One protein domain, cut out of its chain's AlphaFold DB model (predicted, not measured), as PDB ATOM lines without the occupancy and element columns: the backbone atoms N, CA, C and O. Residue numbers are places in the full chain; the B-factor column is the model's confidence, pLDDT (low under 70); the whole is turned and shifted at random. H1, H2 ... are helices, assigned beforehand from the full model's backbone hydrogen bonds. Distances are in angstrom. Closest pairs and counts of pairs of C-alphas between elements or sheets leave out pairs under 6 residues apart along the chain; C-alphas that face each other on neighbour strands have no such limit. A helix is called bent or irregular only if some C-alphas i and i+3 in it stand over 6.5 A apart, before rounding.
ATOM      1  N   VAL A 676      45.097  79.536  92.085       84.44
ATOM      2  CA  VAL A 676      44.524  79.284  93.422       84.44
ATOM      3  C   VAL A 676      43.080  79.764  93.562       84.44
ATOM      4  O   VAL A 676      42.449  79.467  94.572       84.44
ATOM      5  N   GLN A 677      42.562  80.503  92.581       77.31
ATOM      6  CA  GLN A 677      41.180  80.969  92.591       77.31
ATOM      7  C   GLN A 677      40.201  79.950  92.023       77.31
ATOM      8  O   GLN A 677      39.031  79.997  92.373       77.31
ATOM      9  N   TYR A 678      40.673  79.004  91.209       77.56
ATOM     10  CA  TYR A 678      39.843  77.907  90.725       77.56
ATOM     11  C   TYR A 678      39.550  76.944  91.884       77.56
ATOM     12  O   TYR A 678      40.497  76.321  92.389       77.56
ATOM     13  N   PRO A 679      38.278  76.770  92.298       78.75
ATOM     14  CA  PRO A 679      37.926  75.936  93.446       78.75
ATOM     15  C   PRO A 679      38.465  74.508  93.333       78.75
ATOM     16  O   PRO A 679      39.027  73.987  94.291       78.75
ATOM     17  N   GLN A 680      38.414  73.921  92.134       80.50
ATOM     18  CA  GLN A 680      38.882  72.557  91.872       80.50
ATOM     19  C   GLN A 680      40.403  72.427  92.039       80.50
ATOM     20  O   GLN A 680      40.904  71.414  92.522       80.50
ATOM     21  N   ILE A 681      41.164  73.458  91.649       85.69
ATOM     22  CA  ILE A 681      42.621  73.475  91.835       85.69
ATOM     23  C   ILE A 681      42.946  73.662  93.316       85.69
ATOM     24  O   ILE A 681      43.841  72.994  93.835       85.69
ATOM     25  N   ARG A 682      42.218  74.546  94.005       89.69
ATOM     26  CA  ARG A 682      42.381  74.788  95.439       89.69
ATOM     27  C   ARG A 682      42.113  73.521  96.258       89.69
ATOM     28  O   ARG A 682      42.964  73.136  97.057       89.69
ATOM     29  N   GLU A 683      40.998  72.845  95.998       90.00
ATOM     30  CA  GLU A 683      40.617  71.583  96.641       90.00
ATOM     31  C   GLU A 683      41.630  70.466  96.353       90.00
ATOM     32  O   GLU A 683      42.035  69.734  97.260       90.00
ATOM     33  N   ALA A 684      42.120  70.366  95.111       90.44
ATOM     34  CA  ALA A 684      43.162  69.409  94.756       90.44
ATOM     35  C   ALA A 684      44.472  69.664  95.524       90.44
ATOM     36  O   ALA A 684      45.100  68.715  95.999       90.44
ATOM     37  N   ILE A 685      44.879  70.931  95.683       93.56
ATOM     38  CA  ILE A 685      46.061  71.306  96.478       93.56
ATOM     39  C   ILE A 685      45.867  70.914  97.946       93.56
ATOM     40  O   ILE A 685      46.770  70.322  98.536       93.56
ATOM     41  N   GLU A 686      44.713  71.230  98.536       94.12
ATOM     42  CA  GLU A 686      44.408  70.934  99.940       94.12
ATOM     43  C   GLU A 686      44.359  69.423 100.218       94.12
ATOM     44  O   GLU A 686      44.955  68.937 101.187       94.12
ATOM     45  N   THR A 687      43.733  68.663  99.319       93.88
ATOM     46  CA  THR A 687      43.646  67.200  99.395       93.88
ATOM     47  C   THR A 687      45.029  66.559  99.315       93.88
ATOM     48  O   THR A 687      45.399  65.740 100.164       93.88
ATOM     49  N   GLU A 688      45.839  66.958  98.332       94.69
ATOM     50  CA  GLU A 688      47.197  66.436  98.170       94.69
ATOM     51  C   GLU A 688      48.132  66.867  99.307       94.69
ATOM     52  O   GLU A 688      48.987  66.080  99.715       94.69
ATOM     53  N   ALA A 689      47.971  68.070  99.869       94.88
ATOM     54  CA  ALA A 689      48.722  68.505 101.048       94.88
ATOM     55  C   ALA A 689      48.360  67.667 102.286       94.88
ATOM     56  O   ALA A 689      49.244  67.217 103.016       94.88
ATOM     57  N   THR A 690      47.074  67.383 102.493       95.44
ATOM     58  CA  THR A 690      46.599  66.540 103.602       95.44
ATOM     59  C   THR A 690      47.115  65.107 103.479       95.44
ATOM     60  O   THR A 690      47.539  64.501 104.468       95.44
ATOM     61  N   ARG A 691      47.135  64.562 102.258       94.94
ATOM     62  CA  ARG A 691      47.743  63.260 101.969       94.94
ATOM     63  C   ARG A 691      49.243  63.270 102.258       94.94
ATOM     64  O   ARG A 691      49.729  62.396 102.973       94.94
ATOM     65  N   LEU A 692      49.954  64.288 101.774       96.81
ATOM     66  CA  LEU A 692      51.388  64.455 101.999       96.81
ATOM     67  C   LEU A 692      51.743  64.521 103.487       96.81
ATOM     68  O   LEU A 692      52.758  63.958 103.886       96.81
ATOM     69  N   LEU A 693      50.931  65.186 104.312       97.12
ATOM     70  CA  LEU A 693      51.169  65.270 105.752       97.12
ATOM     71  C   LEU A 693      51.207  63.879 106.408       97.12
ATOM     72  O   LEU A 693      52.071  63.622 107.249       97.12
ATOM     73  N   ARG A 694      50.324  62.958 105.994       95.44
ATOM     74  CA  ARG A 694      50.333  61.565 106.481       95.44
ATOM     75  C   ARG A 694      51.634  60.858 106.100       95.44
ATOM     76  O   ARG A 694      52.259  60.239 106.957       95.44
ATOM     77  N   ASP A 695      52.066  61.016 104.851       94.94
ATOM     78  CA  ASP A 695      53.303  60.411 104.345       94.94
ATOM     79  C   ASP A 695      54.545  60.985 105.048       94.94
ATOM     80  O   ASP A 695      55.464  60.249 105.404       94.94
ATOM     81  N   ILE A 696      54.571  62.299 105.292       95.81
ATOM     82  CA  ILE A 696      55.681  62.999 105.948       95.81
ATOM     83  C   ILE A 696      55.851  62.571 107.406       95.81
ATOM     84  O   ILE A 696      56.989  62.398 107.841       95.81
ATOM     85  N   ARG A 697      54.757  62.347 108.145       95.38
ATOM     86  CA  ARG A 697      54.812  61.865 109.538       95.38
ATOM     87  C   ARG A 697      55.453  60.475 109.659       95.38
ATOM     88  O   ARG A 697      56.064  60.182 110.680       95.38
ATOM     89  N   LEU A 698      55.334  59.637 108.627       94.44
ATOM     90  CA  LEU A 698      55.902  58.282 108.589       94.44
ATOM     91  C   LEU A 698      57.279  58.221 107.906       94.44
ATOM     92  O   LEU A 698      57.936  57.178 107.904       94.44
ATOM     93  N   ALA A 699      57.729  59.317 107.295       93.94
ATOM     94  CA  ALA A 699      58.936  59.329 106.489       93.94
ATOM     95  C   ALA A 699      60.209  59.347 107.347       93.94
ATOM     96  O   ALA A 699      60.423  60.244 108.156       93.94
ATOM     97  N   HIS A 700      61.151  58.445 107.054       91.62
ATOM     98  CA  HIS A 700      62.503  58.497 107.630       91.62
ATOM     99  C   HIS A 700      63.289  59.759 107.208       91.62
ATOM    100  O   HIS A 700      64.176  60.241 107.918       91.62
ATOM    101  N   ASN A 701      62.988  60.303 106.022       93.25
ATOM    102  CA  ASN A 701      63.540  61.570 105.546       93.25
ATOM    103  C   ASN A 701      62.424  62.470 104.982       93.25
ATOM    104  O   ASN A 701      62.186  62.472 103.768       93.25
ATOM    105  N   PRO A 702      61.759  63.252 105.851       95.25
ATOM    106  CA  PRO A 702      60.680  64.162 105.470       95.25
ATOM    107  C   PRO A 702      61.063  65.150 104.364       95.25
ATOM    108  O   PRO A 702      60.256  65.452 103.486       95.25
ATOM    109  N   GLY A 703      62.318  65.618 104.348       93.12
ATOM    110  CA  GLY A 703      62.801  66.574 103.352       93.12
ATOM    111  C   GLY A 703      62.805  66.020 101.922       93.12
ATOM    112  O   GLY A 703      62.446  66.732 100.985       93.12
ATOM    113  N   VAL A 704      63.171  64.746 101.738       92.00
ATOM    114  CA  VAL A 704      63.150  64.097 100.412       92.00
ATOM    115  C   VAL A 704      61.716  63.911  99.922       92.00
ATOM    116  O   VAL A 704      61.430  64.199  98.758       92.00
ATOM    117  N   VAL A 705      60.812  63.489 100.810       95.88
ATOM    118  CA  VAL A 705      59.385  63.317 100.496       95.88
ATOM    119  C   VAL A 705      58.756  64.656 100.104       95.88
ATOM    120  O   VAL A 705      58.130  64.748  99.047       95.88
ATOM    121  N   TRP A 706      59.020  65.715 100.877       95.56
ATOM    122  CA  TRP A 706      58.602  67.084 100.572       95.56
ATOM    123  C   TRP A 706      59.101  67.555  99.200       95.56
ATOM    124  O   TRP A 706      58.324  68.028  98.370       95.56
ATOM    125  N   HIS A 707      60.394  67.376  98.915       92.44
ATOM    126  CA  HIS A 707      60.972  67.782  97.635       92.44
ATOM    127  C   HIS A 707      60.357  67.029  96.445       92.44
ATOM    128  O   HIS A 707      60.027  67.638  95.423       92.44
ATOM    129  N   ALA A 708      60.184  65.711  96.578       91.75
ATOM    130  CA  ALA A 708      59.576  64.878  95.547       91.75
ATOM    131  C   ALA A 708      58.118  65.281  95.282       91.75
ATOM    132  O   ALA A 708      57.710  65.361  94.121       91.75
ATOM    133  N   TRP A 709      57.359  65.587  96.337       94.81
ATOM    134  CA  TRP A 709      55.996  66.095  96.218       94.81
ATOM    135  C   TRP A 709      55.957  67.439  95.490       94.81
ATOM    136  O   TRP A 709      55.289  67.534  94.463       94.81
ATOM    137  N   LYS A 710      56.769  68.430  95.894       93.12
ATOM    138  CA  LYS A 710      56.835  69.730  95.197       93.12
ATOM    139  C   LYS A 710      57.110  69.582  93.702       93.12
ATOM    140  O   LYS A 710      56.515  70.287  92.889       93.12
ATOM    141  N   LYS A 711      57.991  68.654  93.309       89.06
ATOM    142  CA  LYS A 711      58.285  68.387  91.893       89.06
ATOM    143  C   LYS A 711      57.058  67.864  91.131       89.06
ATOM    144  O   LYS A 711      56.835  68.296  90.002       89.06
ATOM    145  N   ARG A 712      56.270  66.964  91.732       90.38
ATOM    146  CA  ARG A 712      55.024  66.445  91.135       90.38
ATOM    147  C   ARG A 712      53.943  67.522  91.075       90.38
ATOM    148  O   ARG A 712      53.399  67.755  89.999       90.38
ATOM    149  N   THR A 713      53.715  68.239  92.173       90.88
ATOM    150  CA  THR A 713      52.720  69.319  92.256       90.88
ATOM    151  C   THR A 713      53.019  70.435  91.262       90.88
ATOM    152  O   THR A 713      52.115  70.910  90.585       90.88
ATOM    153  N   ARG A 714      54.294  70.803  91.071       89.06
ATOM    154  CA  ARG A 714      54.691  71.771  90.036       89.06
ATOM    155  C   ARG A 714      54.233  71.332  88.647       89.06
ATOM    156  O   ARG A 714      53.741  72.158  87.887       89.06
ATOM    157  N   ARG A 715      54.400  70.050  88.311       84.50
ATOM    158  CA  ARG A 715      54.006  69.520  87.002       84.50
ATOM    159  C   ARG A 715      52.489  69.514  86.829       84.50
ATOM    160  O   ARG A 715      52.010  70.001  85.815       84.50
ATOM    161  N   PHE A 716      51.755  69.090  87.856       87.88
ATOM    162  CA  PHE A 716      50.295  69.198  87.892       87.88
ATOM    163  C   PHE A 716      49.817  70.641  87.653       87.88
ATOM    164  O   PHE A 716      48.994  70.883  86.778       87.88
ATOM    165  N   LEU A 717      50.392  71.620  88.356       87.69
ATOM    166  CA  LEU A 717      50.028  73.031  88.199       87.69
ATOM    167  C   LEU A 717      50.419  73.604  86.828       87.69
ATOM    168  O   LEU A 717      49.727  74.471  86.301       87.69
ATOM    169  N   GLN A 718      51.516  73.132  86.230       83.75
ATOM    170  CA  GLN A 718      51.887  73.476  84.854       83.75
ATOM    171  C   GLN A 718      50.868  72.947  83.841       83.75
ATOM    172  O   GLN A 718      50.537  73.648  82.885       83.75
ATOM    173  N   ASP A 719      50.371  71.733  84.049       78.12
ATOM    174  CA  ASP A 719      49.361  71.111  83.194       78.12
ATOM    175  C   ASP A 719      48.011  71.819  83.353       78.12
ATOM    176  O   ASP A 719      47.409  72.212  82.352       78.12
ATOM    177  N   ALA A 720      47.609  72.112  84.594       77.62
ATOM    178  CA  ALA A 720      46.424  72.908  84.905       77.62
ATOM    179  C   ALA A 720      46.498  74.314  84.287       77.62
ATOM    180  O   ALA A 720      45.543  74.761  83.664       77.62
ATOM    181  N   HIS A 721      47.651  74.988  84.363       79.94
ATOM    182  CA  HIS A 721      47.844  76.287  83.713       79.94
ATOM    183  C   HIS A 721      47.679  76.202  82.193       79.94
ATOM    184  O   HIS A 721      46.988  77.030  81.600       79.94
ATOM    185  N   ARG A 722      48.283  75.200  81.539       71.69
ATOM    186  CA  ARG A 722      48.123  75.013  80.088       71.69
ATOM    187  C   ARG A 722      46.664  74.769  79.714       71.69
ATOM    188  O   ARG A 722      46.190  75.354  78.742       71.69
ATOM    189  N   PHE A 723      45.966  73.957  80.504       69.62
ATOM    190  CA  PHE A 723      44.543  73.701  80.334       69.62
ATOM    191  C   PHE A 723      43.729  74.994  80.463       69.62
ATOM    192  O   PHE A 723      43.088  75.390  79.492       69.62
ATOM    193  N   VAL A 724      43.853  75.713  81.584       66.75
ATOM    194  CA  VAL A 724      43.168  76.991  81.838       66.75
ATOM    195  C   VAL A 724      43.434  77.995  80.718       66.75
ATOM    196  O   VAL A 724      42.490  78.549  80.170       66.75
ATOM    197  N   LYS A 725      44.687  78.174  80.286       63.28
ATOM    198  CA  LYS A 725      45.035  79.101  79.196       63.28
ATOM    199  C   LYS A 725      44.379  78.724  77.861       63.28
ATOM    200  O   LYS A 725      43.994  79.594  77.089       63.28
ATOM    201  N   SER A 726      44.262  77.428  77.572       60.09
ATOM    202  CA  SER A 726      43.631  76.931  76.340       60.09
ATOM    203  C   SER A 726      42.097  76.942  76.380       60.09
ATOM    204  O   SER A 726      41.449  76.849  75.333       60.09
ATOM    205  N   HIS A 727      41.517  77.024  77.579       59.81
ATOM    206  CA  HIS A 727      40.093  76.821  77.818       59.81
ATOM    207  C   HIS A 727      39.386  78.097  78.296       59.81
ATOM    208  O   HIS A 727      38.211  78.246  78.010       59.81
ATOM    209  N   SER A 728      40.074  79.063  78.912       58.97
ATOM    210  CA  SER A 728      39.473  80.270  79.513       58.97
ATOM    211  C   SER A 728      38.672  81.120  78.525       58.97
ATOM    212  O   SER A 728      37.574  81.567  78.845       58.97
ATOM    213  N   LEU A 729      39.167  81.296  77.296       54.00
ATOM    214  CA  LEU A 729      38.440  82.014  76.244       54.00
ATOM    215  C   LEU A 729      37.202  81.235  75.769       54.00
ATOM    216  O   LEU A 729      36.170  81.827  75.472       54.00
ATOM    217  N   ARG A 730      37.302  79.898  75.721       58.56
ATOM    218  CA  ARG A 730      36.203  79.010  75.316       58.56
ATOM    219  C   ARG A 730      35.140  78.896  76.402       58.56
ATOM    220  O   ARG A 730      33.967  78.893  76.067       58.56
ATOM    221  N   GLU A 731      35.534  78.842  77.668       60.31
ATOM    222  CA  GLU A 731      34.623  78.791  78.813       60.31
ATOM    223  C   GLU A 731      33.916  80.113  79.016       60.31
ATOM    224  O   GLU A 731      32.709  80.099  79.188       60.31
ATOM    225  N   LYS A 732      34.610  81.251  78.875       61.03
ATOM    226  CA  LYS A 732      33.934  82.550  78.844       61.03
ATOM    227  C   LYS A 732      32.912  82.601  77.708       61.03
ATOM    228  O   LYS A 732      31.763  82.945  77.947       61.03
ATOM    229  N   ALA A 733      33.293  82.208  76.491       55.97
ATOM    230  CA  ALA A 733      32.369  82.182  75.355       55.97
ATOM    231  C   ALA A 733      31.180  81.225  75.574       55.97
ATOM    232  O   ALA A 733      30.054  81.545  75.207       55.97
ATOM    233  N   ARG A 734      31.407  80.066  76.205       66.19
ATOM    234  CA  ARG A 734      30.357  79.100  76.553       66.19
ATOM    235  C   ARG A 734      29.458  79.585  77.680       66.19
ATOM    236  O   ARG A 734      28.257  79.400  77.572       66.19
ATOM    237  N   ALA A 735      30.004  80.194  78.726       64.81
ATOM    238  CA  ALA A 735      29.235  80.756  79.831       64.81
ATOM    239  C   ALA A 735      28.370  81.929  79.346       64.81
ATOM    240  O   ALA A 735      27.198  81.995  79.692       64.81
ATOM    241  N   VAL A 736      28.899  82.770  78.443       64.75
ATOM    242  CA  VAL A 736      28.119  83.792  77.718       64.75
ATOM    243  C   VAL A 736      26.984  83.149  76.917       64.75
ATOM    244  O   VAL A 736      25.844  83.594  77.002       64.75
ATOM    245  N   ALA A 737      27.257  82.088  76.155       60.12
ATOM    246  CA  ALA A 737      26.226  81.410  75.369       60.12
ATOM    247  C   ALA A 737      25.155  80.736  76.250       60.12
ATOM    248  O   ALA A 737      23.969  80.853  75.955       60.12
ATOM    249  N   ARG A 738      25.558  80.075  77.344       74.75
ATOM    250  CA  ARG A 738      24.653  79.412  78.293       74.75
ATOM    251  C   ARG A 738      23.765  80.406  79.026       74.75
ATOM    252  O   ARG A 738      22.562  80.192  79.057       74.75
ATOM    253  N   VAL A 739      24.319  81.509  79.535       79.75
ATOM    254  CA  VAL A 739      23.514  82.537  80.210       79.75
ATOM    255  C   VAL A 739      22.573  83.243  79.232       79.75
ATOM    256  O   VAL A 739      21.434  83.536  79.576       79.75
ATOM    257  N   THR A 740      22.999  83.453  77.982       72.31
ATOM    258  CA  THR A 740      22.140  84.026  76.931       72.31
ATOM    259  C   THR A 740      20.972  83.095  76.602       72.31
ATOM    260  O   THR A 740      19.829  83.544  76.528       72.31
ATOM    261  N   GLU A 741      21.233  81.795  76.458       70.44
ATOM    262  CA  GLU A 741      20.194  80.798  76.188       70.44
ATOM    263  C   GLU A 741      19.272  80.584  77.395       70.44
ATOM    264  O   GLU A 741      18.057  80.515  77.233       70.44
ATOM    265  N   ALA A 742      19.812  80.559  78.615       76.50
ATOM    266  CA  ALA A 742      19.025  80.473  79.842       76.50
ATOM    267  C   ALA A 742      18.104  81.689  80.011       76.50
ATOM    268  O   ALA A 742      16.934  81.524  80.355       76.50
ATOM    269  N   ARG A 743      18.585  82.901  79.686       77.69
ATOM    270  CA  ARG A 743      17.760  84.121  79.652       77.69
ATOM    271  C   ARG A 743      16.646  84.022  78.613       77.69
ATOM    272  O   ARG A 743      15.514  84.408  78.905       77.69
ATOM    273  N   ARG A 744      16.938  83.474  77.428       77.81
ATOM    274  CA  ARG A 744      15.944  83.258  76.364       77.81
ATOM    275  C   ARG A 744      14.859  82.276  76.808       77.81
ATOM    276  O   ARG A 744      13.682  82.620  76.771       77.81
ATOM    277  N   LEU A 745      15.255  81.099  77.293       75.12
ATOM    278  CA  LEU A 745      14.338  80.063  77.779       75.12
ATOM    279  C   LEU A 745      13.497  80.545  78.965       75.12
ATOM    280  O   LEU A 745      12.314  80.217  79.032       75.12
ATOM    281  N   HIS A 746      14.062  81.361  79.857       78.56
ATOM    282  CA  HIS A 746      13.317  81.936  80.976       78.56
ATOM    283  C   HIS A 746      12.261  82.938  80.492       78.56
ATOM    284  O   HIS A 746      11.110  82.886  80.918       78.56
ATOM    285  N   THR A 747      12.628  83.796  79.534       73.69
ATOM    286  CA  THR A 747      11.716  84.780  78.922       73.69
ATOM    287  C   THR A 747      10.577  84.102  78.151       73.69
ATOM    288  O   THR A 747       9.448  84.585  78.155       73.69
ATOM    289  N   GLU A 748      10.849  82.955  77.524       79.62
ATOM    290  CA  GLU A 748       9.861  82.135  76.803       79.62
ATOM    291  C   GLU A 748       9.032  81.215  77.724       79.62
ATOM    292  O   GLU A 748       8.139  80.509  77.256       79.62
ATOM    293  N   GLY A 749       9.299  81.213  79.036       77.19
ATOM    294  CA  GLY A 749       8.601  80.372  80.015       77.19
ATOM    295  C   GLY A 749       8.966  78.885  79.942       77.19
ATOM    296  O   GLY A 749       8.220  78.033  80.426       77.19
ATOM    297  N   HIS A 750      10.094  78.555  79.315       77.62
ATOM    298  CA  HIS A 750      10.610  77.197  79.135       77.62
ATOM    299  C   HIS A 750      11.673  76.795  80.174       77.62
ATOM    300  O   HIS A 750      12.053  75.626  80.215       77.62
ATOM    301  N   SER A 751      12.123  77.715  81.037       82.06
ATOM    302  CA  SER A 751      12.982  77.422  82.196       82.06
ATOM    303  C   SER A 751      12.538  78.174  83.455       82.06
ATOM    304  O   SER A 751      11.853  79.200  83.393       82.06
ATOM    305  N   ASN A 752      12.912  77.652  84.625       80.12
ATOM    306  CA  ASN A 752      12.589  78.271  85.911       80.12
ATOM    307  C   ASN A 752      13.654  79.321  86.311       80.12
ATOM    308  O   ASN A 752      14.728  79.400  85.719       80.12
ATOM    309  N   ALA A 753      13.344  80.152  87.311       77.25
ATOM    310  CA  ALA A 753      14.243  81.221  87.765       77.25
ATOM    311  C   ALA A 753      15.553  80.691  88.382       77.25
ATOM    312  O   ALA A 753      16.586  81.340  88.265       77.25
ATOM    313  N   GLN A 754      15.532  79.496  88.986       76.56
ATOM    314  CA  GLN A 754      16.728  78.881  89.572       76.56
ATOM    315  C   GLN A 754      17.741  78.459  88.504       76.56
ATOM    316  O   GLN A 754      18.939  78.640  88.700       76.56
ATOM    317  N   ASP A 755      17.272  77.944  87.365       73.81
ATOM    318  CA  ASP A 755      18.133  77.574  86.241       73.81
ATOM    319  C   ASP A 755      18.839  78.813  85.661       73.81
ATOM    320  O   ASP A 755      20.011  78.753  85.298       73.81
ATOM    321  N   LEU A 756      18.145  79.956  85.613       77.94
ATOM    322  CA  LEU A 756      18.726  81.224  85.174       77.94
ATOM    323  C   LEU A 756      19.755  81.767  86.179       77.94
ATOM    324  O   LEU A 756      20.864  82.113  85.778       77.94
ATOM    325  N   GLU A 757      19.421  81.802  87.473       78.50
ATOM    326  CA  GLU A 757      20.337  82.257  88.531       78.50
ATOM    327  C   GLU A 757      21.625  81.419  88.586       78.50
ATOM    328  O   GLU A 757      22.719  81.953  88.782       78.50
ATOM    329  N   GLU A 758      21.517  80.103  88.387       78.12
ATOM    330  CA  GLU A 758      22.663  79.192  88.336       78.12
ATOM    331  C   GLU A 758      23.601  79.528  87.165       78.12
ATOM    332  O   GLU A 758      24.815  79.657  87.354       78.12
ATOM    333  N   GLU A 759      23.054  79.721  85.962       78.56
ATOM    334  CA  GLU A 759      23.833  80.056  84.764       78.56
ATOM    335  C   GLU A 759      24.438  81.467  84.834       78.56
ATOM    336  O   GLU A 759      25.573  81.682  84.395       78.56
ATOM    337  N   GLU A 760      23.736  82.424  85.445       74.25
ATOM    338  CA  GLU A 760      24.255  83.769  85.717       74.25
ATOM    339  C   GLU A 760      25.410  83.750  86.714       74.25
ATOM    340  O   GLU A 760      26.430  84.412  86.494       74.25
ATOM    341  N   ARG A 761      25.310  82.935  87.769       78.94
ATOM    342  CA  ARG A 761      26.402  82.746  88.727       78.94
ATOM    343  C   ARG A 761      27.642  82.156  88.053       78.94
ATOM    344  O   ARG A 761      28.745  82.662  88.262       78.94
ATOM    345  N   ILE A 762      27.467  81.130  87.215       71.50
ATOM    346  CA  ILE A 762      28.558  80.499  86.450       71.50
ATOM    347  C   ILE A 762      29.209  81.505  85.488       71.50
ATOM    348  O   ILE A 762      30.436  81.515  85.335       71.50
ATOM    349  N   TYR A 763      28.412  82.365  84.846       75.25
ATOM    350  CA  TYR A 763      28.912  83.434  83.981       75.25
ATOM    351  C   TYR A 763      29.761  84.452  84.752       75.25
ATOM    352  O   TYR A 763      30.888  84.724  84.336       75.25
ATOM    353  N   LEU A 764      29.270  84.956  85.887       71.69
ATOM    354  CA  LEU A 764      29.992  85.927  86.714       71.69
ATOM    355  C   LEU A 764      31.320  85.362  87.237       71.69
ATOM    356  O   LEU A 764      32.356  86.015  87.117       71.69
ATOM    357  N   GLU A 765      31.324  84.118  87.726       69.38
ATOM    358  CA  GLU A 765      32.546  83.439  88.180       69.38
ATOM    359  C   GLU A 765      33.557  83.267  87.029       69.38
ATOM    360  O   GLU A 765      34.755  83.529  87.181       69.38
ATOM    361  N   SER A 766      33.076  82.896  85.837       63.91
ATOM    362  CA  SER A 766      33.904  82.769  84.630       63.91
ATOM    363  C   SER A 766      34.465  84.116  84.158       63.91
ATOM    364  O   SER A 766      35.602  84.184  83.675       63.91
ATOM    365  N   GLU A 767      33.689  85.195  84.285       61.88
ATOM    366  CA  GLU A 767      34.094  86.552  83.925       61.88
ATOM    367  C   GLU A 767      35.168  87.092  84.876       61.88
ATOM    368  O   GLU A 767      36.170  87.633  84.405       61.88
ATOM    369  N   ASP A 768      35.015  86.898  86.187       63.19
ATOM    370  CA  ASP A 768      35.984  87.341  87.194       63.19
ATOM    371  C   ASP A 768      37.328  86.612  87.061       63.19
ATOM    372  O   ASP A 768      38.390  87.249  87.069       63.19
ATOM    373  N   LEU A 769      37.302  85.294  86.834       59.12
ATOM    374  CA  LEU A 769      38.508  84.503  86.562       59.12
ATOM    375  C   LEU A 769      39.203  84.953  85.267       59.12
ATOM    376  O   LEU A 769      40.434  85.062  85.215       59.12
ATOM    377  N   TRP A 770      38.430  85.258  84.218       60.84
ATOM    378  CA  TRP A 770      38.967  85.810  82.973       60.84
ATOM    379  C   TRP A 770      39.568  87.200  83.187       60.84
ATOM    380  O   TRP A 770      40.671  87.466  82.704       60.84
ATOM    381  N   ARG A 771      38.877  88.074  83.926       56.47
ATOM    382  CA  ARG A 771      39.313  89.438  84.229       56.47
ATOM    383  C   ARG A 771      40.638  89.401  84.967       56.47
ATOM    384  O   ARG A 771      41.577  90.042  84.522       56.47
ATOM    385  N   LEU A 772      40.766  88.575  86.002       53.72
ATOM    386  CA  LEU A 772      42.010  88.436  86.753       53.72
ATOM    387  C   LEU A 772      43.183  87.920  85.907       53.72
ATOM    388  O   LEU A 772      44.272  88.486  85.985       53.72
ATOM    389  N   HIS A 773      42.961  86.904  85.064       54.53
ATOM    390  CA  HIS A 773      43.972  86.427  84.112       54.53
ATOM    391  C   HIS A 773      44.463  87.549  83.184       54.53
ATOM    392  O   HIS A 773      45.646  87.621  82.853       54.53
ATOM    393  N   HIS A 774      43.566  88.451  82.780       51.19
ATOM    394  CA  HIS A 774      43.925  89.622  81.981       51.19
ATOM    395  C   HIS A 774      44.560  90.735  82.829       51.19
ATOM    396  O   HIS A 774      45.430  91.437  82.325       51.19
ATOM    397  N   THR A 775      44.223  90.859  84.116       44.16
ATOM    398  CA  THR A 775      44.813  91.835  85.048       44.16
ATOM    399  C   THR A 775      46.299  91.574  85.319       44.16
ATOM    400  O   THR A 775      47.067  92.526  85.426       44.16
ATOM    401  N   ASP A 776      46.750  90.316  85.377       43.34
ATOM    402  CA  ASP A 776      48.180  89.997  85.548       43.34
ATOM    403  C   ASP A 776      48.993  90.260  84.262       43.34
ATOM    404  O   ASP A 776      50.135  90.712  84.342       43.34
ATOM    405  N   HIS A 777      48.388  90.095  83.079       41.16
ATOM    406  CA  HIS A 777      48.935  90.608  81.812       41.16
ATOM    407  C   HIS A 777      48.892  92.146  81.743       41.16
ATOM    408  O   HIS A 777      49.791  92.772  81.183       41.16
ATOM    409  N   SER A 778      47.893  92.751  82.386       36.62
ATOM    410  CA  SER A 778      47.767  94.189  82.589       36.62
ATOM    411  C   SER A 778      48.741  94.720  83.645       36.62
ATOM    412  O   SER A 778      48.858  95.924  83.773       36.62
ATOM    413  N   PHE A 779      49.488  93.910  84.408       36.44
ATOM    414  CA  PHE A 779      50.469  94.449  85.365       36.44
ATOM    415  C   PHE A 779      51.598  95.212  84.654       36.44
ATOM    416  O   PHE A 779      51.991  96.280  85.121       36.44
ATOM    417  N   ASP A 780      52.054  94.728  83.495       35.28
ATOM    418  CA  ASP A 780      53.013  95.453  82.649       35.28
ATOM    419  C   ASP A 780      52.387  96.749  82.076       35.28
ATOM    420  O   ASP A 780      53.066  97.766  81.948       35.28
ATOM    421  N   PHE A 781      51.068  96.759  81.841       33.09
ATOM    422  CA  PHE A 781      50.292  97.945  81.450       33.09
ATOM    423  C   PHE A 781      50.054  98.919  82.631       33.09
ATOM    424  O   PHE A 781      50.217 100.130  82.493       33.09
ATOM    425  N   HIS A 782      49.765  98.420  83.833       33.94
ATOM    426  CA  HIS A 782      49.501  99.182  85.056       33.94
ATOM    427  C   HIS A 782      50.771  99.803  85.639       33.94
ATOM    428  O   HIS A 782      50.726 100.956  86.065       33.94
ATOM    429  N   ALA A 783      51.907  99.096  85.583       36.06
ATOM    430  CA  ALA A 783      53.221  99.630  85.945       36.06
ATOM    431  C   ALA A 783      53.628 100.829  85.069       36.06
ATOM    432  O   ALA A 783      54.449 101.643  85.488       36.06
TER     433      ALA A 783
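AT A GLANCE: This is residues 676 to 783 of the 1034 residues of the protein "Reverse transcriptase domain-containing protein" of Aphanomyces invadans (UniProt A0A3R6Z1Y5). Two helical hairpins stand end to end and share one long bent helix, H2: H1 pairs loosely with its first arm, H2a, and H3 folds back along its second arm, H2b. The turns of the hairpins lie at the two far ends, and residues 774 to 783, the end of H3 and the short H4, stick out. The printed part has 108 residues with four named helices, H1 to H4 in order, and no named strand: the class is all helix. The whole is only just extended, close to loose, with a radius of gyration of the C-alphas of 19.7 A, and its outline is flat, 65 by 38 by 20 A.

HOW THE PARTS SIT: Start at H1, residues 679 to 698, and follow the tight link to H2, residues 702 to 747, which by its hydrogen bonds was assigned as one helix but is bent: C-alphas 726 and 729 are 7.3 A apart. Its arms, H2a, residues 702 to 726, and H2b, residues 729 to 747, stand at a steep tilt of 59 degrees. H1 and H2a form a hairpin and touch, closest at the C-alphas of Ile 696 and Pro 702, 5.2 A, with a shallow tilt of 13 degrees, opposite ways. H2b and H3, residues 753 to 777, form the second hairpin and touch, closest at the C-alphas of Ala 735 and Tyr 763, 4.9 A, with a shallow tilt of 25 degrees, opposite ways. H1 and H3 are apart. H3 and H4, residues 779 to 783, meet only through their link. In H2a, H2b and H4 every O i to N i+4 pair is within hydrogen-bond range; in H1 14 of 16 are, in H3 20 of 21.

IN THESE COORDINATES: Find C-alpha 679 at (37.926, 75.936, 93.446); from there H1 runs 29.4 A. H2a spans 36.1 A and H2b 27.0 A, ending at C-alpha 747, (11.716, 84.780, 78.922). H3 covers 36.4 A, and H4, 5.9 A long, ends at C-alpha 783, (53.221, 99.630, 85.945).

THE WHOLE: Look for the two C-alphas farthest apart at His 700 and Glu 748, 65.4 A. The printed part has no cut, and its three links are tight. Mean pLDDT of the printed part is 75.4; residues 723 to 737 and 765 to 783 are under 70.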